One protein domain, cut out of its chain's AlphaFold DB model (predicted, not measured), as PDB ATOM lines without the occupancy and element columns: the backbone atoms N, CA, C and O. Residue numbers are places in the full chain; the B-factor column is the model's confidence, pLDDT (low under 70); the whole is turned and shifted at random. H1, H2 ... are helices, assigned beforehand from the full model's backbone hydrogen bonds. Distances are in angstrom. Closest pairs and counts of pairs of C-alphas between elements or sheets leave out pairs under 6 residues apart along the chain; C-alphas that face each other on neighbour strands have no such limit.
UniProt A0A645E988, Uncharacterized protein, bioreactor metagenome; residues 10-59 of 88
ATOM      1  N   LYS A  10       5.530  -4.536 -34.860       94.31
ATOM      2  CA  LYS A  10       5.343  -4.018 -33.494       94.31
ATOM      3  C   LYS A  10       3.905  -3.555 -33.272       94.31
ATOM      4  O   LYS A  10       3.286  -3.975 -32.298       94.31
ATOM      5  N   ARG A  11       3.360  -2.744 -34.190       96.81
ATOM      6  CA  ARG A  11       1.966  -2.273 -34.138       96.81
ATOM      7  C   ARG A  11       0.980  -3.435 -34.102       96.81
ATOM      8  O   ARG A  11       0.107  -3.461 -33.243       96.81
ATOM      9  N   TYR A  12       1.146  -4.410 -34.993       96.88
ATOM     10  CA  TYR A  12       0.293  -5.594 -35.050       96.88
ATOM     11  C   TYR A  12       0.343  -6.395 -33.747       96.88
ATOM     12  O   TYR A  12      -0.699  -6.711 -33.185       96.88
ATOM     13  N   THR A  13       1.547  -6.671 -33.235       95.88
ATOM     14  CA  THR A  13       1.759  -7.415 -31.981       95.88
ATOM     15  C   THR A  13       1.024  -6.764 -30.808       95.88
ATOM     16  O   THR A  13       0.297  -7.447 -30.088       95.88
ATOM     17  N   VAL A  14       1.160  -5.441 -30.653       95.06
ATOM     18  CA  VAL A  14       0.487  -4.674 -29.592       95.06
ATOM     19  C   VAL A  14      -1.031  -4.689 -29.775       95.06
ATOM     20  O   VAL A  14      -1.754  -4.995 -28.831       95.06
ATOM     21  N   ASN A  15      -1.520  -4.415 -30.987       97.19
ATOM     22  CA  ASN A  15      -2.956  -4.380 -31.280       97.19
ATOM     23  C   ASN A  15      -3.628  -5.750 -31.111       97.19
ATOM     24  O   ASN A  15      -4.799  -5.822 -30.754       97.19
ATOM     25  N   ALA A  16      -2.888  -6.833 -31.348       97.44
ATOM     26  CA  ALA A  16      -3.351  -8.201 -31.148       97.44
ATOM     27  C   ALA A  16      -3.272  -8.664 -29.679       97.44
ATOM     28  O   ALA A  16      -3.644  -9.798 -29.384       97.44
ATOM     29  N   GLY A  17      -2.767  -7.832 -28.757       96.81
ATOM     30  CA  GLY A  17      -2.600  -8.193 -27.345       96.81
ATOM     31  C   GLY A  17      -1.529  -9.262 -27.102       96.81
ATOM     32  O   GLY A  17      -1.554  -9.947 -26.081       96.81
ATOM     33  N   ILE A  18      -0.592  -9.433 -28.037       96.12
ATOM     34  CA  ILE A  18       0.464 -10.442 -27.949       96.12
ATOM     35  C   ILE A  18       1.635  -9.857 -27.154       96.12
ATOM     36  O   ILE A  18       2.174  -8.812 -27.505       96.12
ATOM     37  N   SER A  19       2.073 -10.562 -26.109       91.69
ATOM     38  CA  SER A  19       3.263 -10.201 -25.330       91.69
ATOM     39  C   SER A  19       4.402 -11.186 -25.617       91.69
ATOM     40  O   SER A  19       4.421 -12.285 -25.055       91.69
ATOM     41  N   PRO A  20       5.331 -10.857 -26.534       87.62
ATOM     42  CA  PRO A  20       6.434 -11.744 -26.869       87.62
ATOM     43  C   PRO A  20       7.465 -11.798 -25.734       87.62
ATOM     44  O   PRO A  20       7.837 -10.782 -25.149       87.62
ATOM     45  N   MET A  21       7.970 -12.998 -25.450       86.38
ATOM     46  CA  MET A  21       9.033 -13.192 -24.467       86.38
ATOM     47  C   MET A  21      10.367 -12.639 -24.992       86.38
ATOM     48  O   MET A  21      10.747 -12.877 -26.141       86.38
ATOM     49  N   ASN A  22      11.123 -11.945 -24.138       80.44
ATOM     50  CA  ASN A  22      12.494 -11.553 -24.460       80.44
ATOM     51  C   ASN A  22      13.388 -12.802 -24.529       80.44
ATOM     52  O   ASN A  22      13.379 -13.616 -23.613       80.44
ATOM     53  N   CYS A  23      14.214 -12.920 -25.574       80.12
ATOM     54  CA  CYS A  23      15.056 -14.091 -25.890       80.12
ATOM     55  C   CYS A  23      16.154 -14.431 -24.841       80.12
ATOM     56  O   CYS A  23      17.058 -15.215 -25.116       80.12
ATOM     57  N   GLY A  24      16.151 -13.823 -23.651       81.19
ATOM     58  CA  GLY A  24      17.091 -14.107 -22.554       81.19
ATOM     59  C   GLY A  24      18.553 -13.684 -22.781       81.19
ATOM     60  O   GLY A  24      19.297 -13.534 -21.817       81.19
ATOM     61  N   CYS A  25      18.985 -13.441 -24.022       86.25
ATOM     62  CA  CYS A  25      20.353 -13.025 -24.324       86.25
ATOM     63  C   CYS A  25      20.588 -11.533 -24.025       86.25
ATOM     64  O   CYS A  25      19.698 -10.695 -24.183       86.25
ATOM     65  N   VAL A  26      21.818 -11.178 -23.641       85.25
ATOM     66  CA  VAL A  26      22.196  -9.795 -23.276       85.25
ATOM     67  C   VAL A  26      22.027  -8.796 -24.426       85.25
ATOM     68  O   VAL A  26      21.730  -7.626 -24.190       85.25
ATOM     69  N   VAL A  27      22.146  -9.271 -25.669       85.06
ATOM     70  CA  VAL A  27      21.923  -8.471 -26.880       85.06
ATOM     71  C   VAL A  27      20.439  -8.133 -27.043       85.06
ATOM     72  O   VAL A  27      20.097  -6.970 -27.241       85.06
ATOM     73  N   ALA A  28      19.545  -9.122 -26.914       80.12
ATOM     74  CA  ALA A  28      18.097  -8.897 -26.973       80.12
ATOM     75  C   ALA A  28      17.599  -8.082 -25.773       80.12
ATOM     76  O   ALA A  28      16.703  -7.257 -25.920       80.12
ATOM     77  N   ALA A  29      18.236  -8.245 -24.611       80.69
ATOM     78  CA  ALA A  29      18.004  -7.422 -23.428       80.69
ATOM     79  C   ALA A  29      18.558  -5.989 -23.558       80.69
ATOM     80  O   ALA A  29      18.475  -5.227 -22.600       80.69
ATOM     81  N   GLN A  30      19.150  -5.629 -24.706       79.31
ATOM     82  CA  GLN A  30      19.752  -4.321 -24.987       79.31
ATOM     83  C   GLN A  30      20.861  -3.908 -24.004       79.31
ATOM     84  O   GLN A  30      21.239  -2.740 -23.949       79.31
ATOM     85  N   LYS A  31      21.417  -4.873 -23.263       79.44
ATOM     86  CA  LYS A  31      22.511  -4.681 -22.300       79.44
ATOM     87  C   LYS A  31      23.887  -4.662 -22.968       79.44
ATOM     88  O   LYS A  31      24.890  -4.398 -22.315       79.44
ATOM     89  N   THR A  32      23.951  -4.954 -24.264       84.44
ATOM     90  CA  THR A  32      25.175  -4.919 -25.067       84.44
ATOM     91  C   THR A  32      24.844  -4.383 -26.457       84.44
ATOM     92  O   THR A  32      23.774  -4.668 -27.003       84.44
ATOM     93  N   SER A  33      25.739  -3.572 -27.026       83.56
ATOM     94  CA  SER A  33      25.577  -3.039 -28.379       83.56
ATOM     95  C   SER A  33      25.685  -4.150 -29.429       83.56
ATOM     96  O   SER A  33      26.235  -5.225 -29.195       83.56
ATOM     97  N   SER A  34      25.128  -3.906 -30.615       90.75
ATOM     98  CA  SER A  34      25.316  -4.788 -31.766       90.75
ATOM     99  C   SER A  34      25.419  -3.960 -33.034       90.75
ATOM    100  O   SER A  34      24.767  -2.922 -33.149       90.75
ATOM    101  N   LYS A  35      26.172  -4.455 -34.022       92.56
ATOM    102  CA  LYS A  35      26.249  -3.809 -35.338       92.56
ATOM    103  C   LYS A  35      24.884  -3.691 -36.009       92.56
ATOM    104  O   LYS A  35      24.590  -2.679 -36.626       92.56
ATOM    105  N   ARG A  36      23.988  -4.660 -35.789       91.75
ATOM    106  CA  ARG A  36      22.595  -4.563 -36.250       91.75
ATOM    107  C   ARG A  36      21.875  -3.335 -35.683       91.75
ATOM    108  O   ARG A  36      21.118  -2.710 -36.414       91.75
ATOM    109  N   ARG A  37      22.070  -3.014 -34.400       91.12
ATOM    110  CA  ARG A  37      21.463  -1.831 -33.773       91.12
ATOM    111  C   ARG A  37      22.045  -0.545 -34.356       91.12
ATOM    112  O   ARG A  37      21.281   0.297 -34.796       91.12
ATOM    113  N   GLU A  38      23.369  -0.466 -34.445       94.25
ATOM    114  CA  GLU A  38      24.088   0.679 -35.023       94.25
ATOM    115  C   GLU A  38      23.607   1.005 -36.447       94.25
ATOM    116  O   GLU A  38      23.283   2.149 -36.746       94.25
ATOM    117  N   ILE A  39      23.455  -0.011 -37.305       95.25
ATOM    118  CA  ILE A  39      22.943   0.175 -38.670       95.25
ATOM    119  C   ILE A  39      21.472   0.613 -38.683       95.25
ATOM    120  O   ILE A  39      21.103   1.461 -39.491       95.25
ATOM    121  N   LYS A  40      20.620   0.077 -37.798       93.62
ATOM    122  CA  LYS A  40      19.219   0.520 -37.696       93.62
ATOM    123  C   LYS A  40      19.114   1.985 -37.277       93.62
ATOM    124  O   LYS A  40      18.309   2.711 -37.854       93.62
ATOM    125  N   ASP A  41      19.930   2.404 -36.315       94.62
ATOM    126  CA  ASP A  41      19.968   3.791 -35.852       94.62
ATOM    127  C   ASP A  41      20.457   4.714 -36.984       94.62
ATOM    128  O   ASP A  41      19.812   5.714 -37.281       94.62
ATOM    129  N   MET A  42      21.502   4.317 -37.721       95.81
ATOM    130  CA  MET A  42      21.974   5.052 -38.903       95.81
ATOM    131  C   MET A  42      20.890   5.204 -39.985       95.81
ATOM    132  O   MET A  42      20.683   6.298 -40.507       95.81
ATOM    133  N   ILE A  43      20.175   4.126 -40.327       95.38
ATOM    134  CA  ILE A  43      19.087   4.172 -41.320       95.38
ATOM    135  C   ILE A  43      17.954   5.091 -40.842       95.38
ATOM    136  O   ILE A  43      17.386   5.834 -41.644       95.38
ATOM    137  N   LYS A  44      17.646   5.079 -39.539       94.69
ATOM    138  CA  LYS A  44      16.629   5.950 -38.942       94.69
ATOM    139  C   LYS A  44      16.994   7.430 -39.073       94.69
ATOM    140  O   LYS A  44      16.125   8.219 -39.433       94.69
ATOM    141  N   GLU A  45      18.255   7.791 -38.845       96.75
ATOM    142  CA  GLU A  45      18.741   9.164 -39.037       96.75
ATOM    143  C   GLU A  45      18.680   9.591 -40.511       96.75
ATOM    144  O   GLU A  45      18.202  10.678 -40.830       96.75
ATOM    145  N   LEU A  46      19.067   8.712 -41.444       96.38
ATOM    146  CA  LEU A  46      18.959   9.000 -42.882       96.38
ATOM    147  C   LEU A  46      17.508   9.243 -43.323       96.38
ATOM    148  O   LEU A  46      17.255  10.073 -44.199       96.38
ATOM    149  N   LYS A  47      16.547   8.564 -42.689       95.06
ATOM    150  CA  LYS A  47      15.117   8.690 -42.996       95.06
ATOM    151  C   LYS A  47      14.556  10.088 -42.724       95.06
ATOM    152  O   LYS A  47      13.552  10.450 -43.334       95.06
ATOM    153  N   LEU A  48      15.201  10.878 -41.857       95.12
ATOM    154  CA  LEU A  48      14.795  12.256 -41.552       95.12
ATOM    155  C   LEU A  48      14.863  13.160 -42.788       95.12
ATOM    156  O   LEU A  48      13.977  13.982 -42.999       95.12
ATOM    157  N   ASN A  49      15.893  12.971 -43.615       96.12
ATOM    158  CA  ASN A  49      16.121  13.769 -44.821       96.12
ATOM    159  C   ASN A  49      15.748  13.015 -46.107       96.12
ATOM    160  O   ASN A  49      15.561  13.637 -47.149       96.12
ATOM    161  N   PHE A  50      15.620  11.684 -46.049       96.00
ATOM    162  CA  PHE A  50      15.258  10.855 -47.193       96.00
ATOM    163  C   PHE A  50      14.216   9.789 -46.828       96.00
ATOM    164  O   PHE A  50      14.537   8.685 -46.391       96.00
ATOM    165  N   LYS A  51      12.940  10.106 -47.079       92.31
ATOM    166  CA  LYS A  51      11.783   9.269 -46.717       92.31
ATOM    167  C   LYS A  51      11.864   7.824 -47.233       92.31
ATOM    168  O   LYS A  51      11.477   6.906 -46.511       92.31
ATOM    169  N   ASP A  52      12.385   7.626 -48.442       94.25
ATOM    170  CA  ASP A  52      12.415   6.324 -49.121       94.25
ATOM    171  C   ASP A  52      13.765   5.593 -48.993       94.25
ATOM    172  O   ASP A  52      14.003   4.605 -49.688       94.25
ATOM    173  N   VAL A  53      14.644   6.025 -48.078       95.00
ATOM    174  CA  VAL A  53      15.990   5.445 -47.915       95.00
ATOM    175  C   VAL A  53      15.977   3.931 -47.677       95.00
ATOM    176  O   VAL A  53      16.769   3.207 -48.274       95.00
ATOM    177  N   GLU A  54      15.045   3.426 -46.863       93.00
ATOM    178  CA  GLU A  54      14.904   1.989 -46.586       93.00
ATOM    179  C   GLU A  54      14.602   1.199 -47.865       93.00
ATOM    180  O   GLU A  54      15.178   0.133 -48.092       93.00
ATOM    181  N   LYS A  55      13.734   1.747 -48.723       92.06
ATOM    182  CA  LYS A  55      13.361   1.139 -50.000       92.06
ATOM    183  C   LYS A  55      14.543   1.148 -50.964       92.06
ATOM    184  O   LYS A  55      14.833   0.111 -51.549       92.06
ATOM    185  N   SER A  56      15.253   2.269 -51.079       93.56
ATOM    186  CA  SER A  56      16.440   2.380 -51.935       93.56
ATOM    187  C   SER A  56      17.551   1.425 -51.508       93.56
ATOM    188  O   SER A  56      18.112   0.732 -52.350       93.56
ATOM    189  N   ILE A  57      17.837   1.321 -50.206       92.94
ATOM    190  CA  ILE A  57      18.817   0.357 -49.681       92.94
ATOM    191  C   ILE A  57      18.372  -1.070 -50.004       92.94
ATOM    192  O   ILE A  57      19.161  -1.858 -50.515       92.94
ATOM    193  N   PHE A  58      17.108  -1.410 -49.750       92.06
ATOM    194  CA  PHE A  58      16.596  -2.752 -50.020       92.06
ATOM    195  C   PHE A  58      16.624  -3.110 -51.519       92.06
ATOM    196  O   PHE A  58      16.932  -4.244 -51.883       92.06
ATOM    197  N   GLN A  59      16.342  -2.144 -52.393       92.19
ATOM    198  CA  GLN A  59      16.369  -2.312 -53.847       92.19
ATOM    199  C   GLN A  59      17.771  -2.190 -54.452       92.19
ATOM    200  O   GLN A  59      17.944  -2.571 -55.600       92.19
TER     201      GLN A  59
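Overview. This is residues 10 to 59 of the 88 residues of an uncharacterized protein of bioreactor metagenome (UniProt A0A645E988). An open, hollow arc of chain: helix H2 makes one side, short H3 folds back from its end at a steep angle, and the long unnamed stretch of residues 16 to 34 leads round to small H1, which touches no helix. The 50 printed residues hold three named helices, H1, H2 and H3 in chain order, and no named strand; the class is all helix. The whole is only just loose, close to extended, with a radius of gyration of the C-alphas of 14.4 A and spans of 33 by 29 by 19 A.

Along the chain. H2, residues 35 to 49, is 22.4 A long, from C-alpha 35 at (26.249, -3.809, -35.338). H3, residues 53 to 59, ends at (16.369, -2.312, -53.847). H1, residues 10 to 15, begins at (5.343, -4.018, -33.494).

Arrangement. H2, with residues 43 to 47 alone, touches H3; the closest C-alphas, of Lys 47 and Val 53, are 6.0 A apart. They run opposite ways at a steep tilt of 63 degrees. H1 is apart from both. Every O i to N i+4 pair is within hydrogen-bond range in H1 and H3, and 9 of 11 in H2.

Size, cuts and confidence. The farthest C-alphas, of Gly 24 and Asn 49, are 35.7 A apart. The printed part has no cut. The link H1 to H2 is long, 19 residues; H2 to H3 is tight. No printed residue has pLDDT under 70.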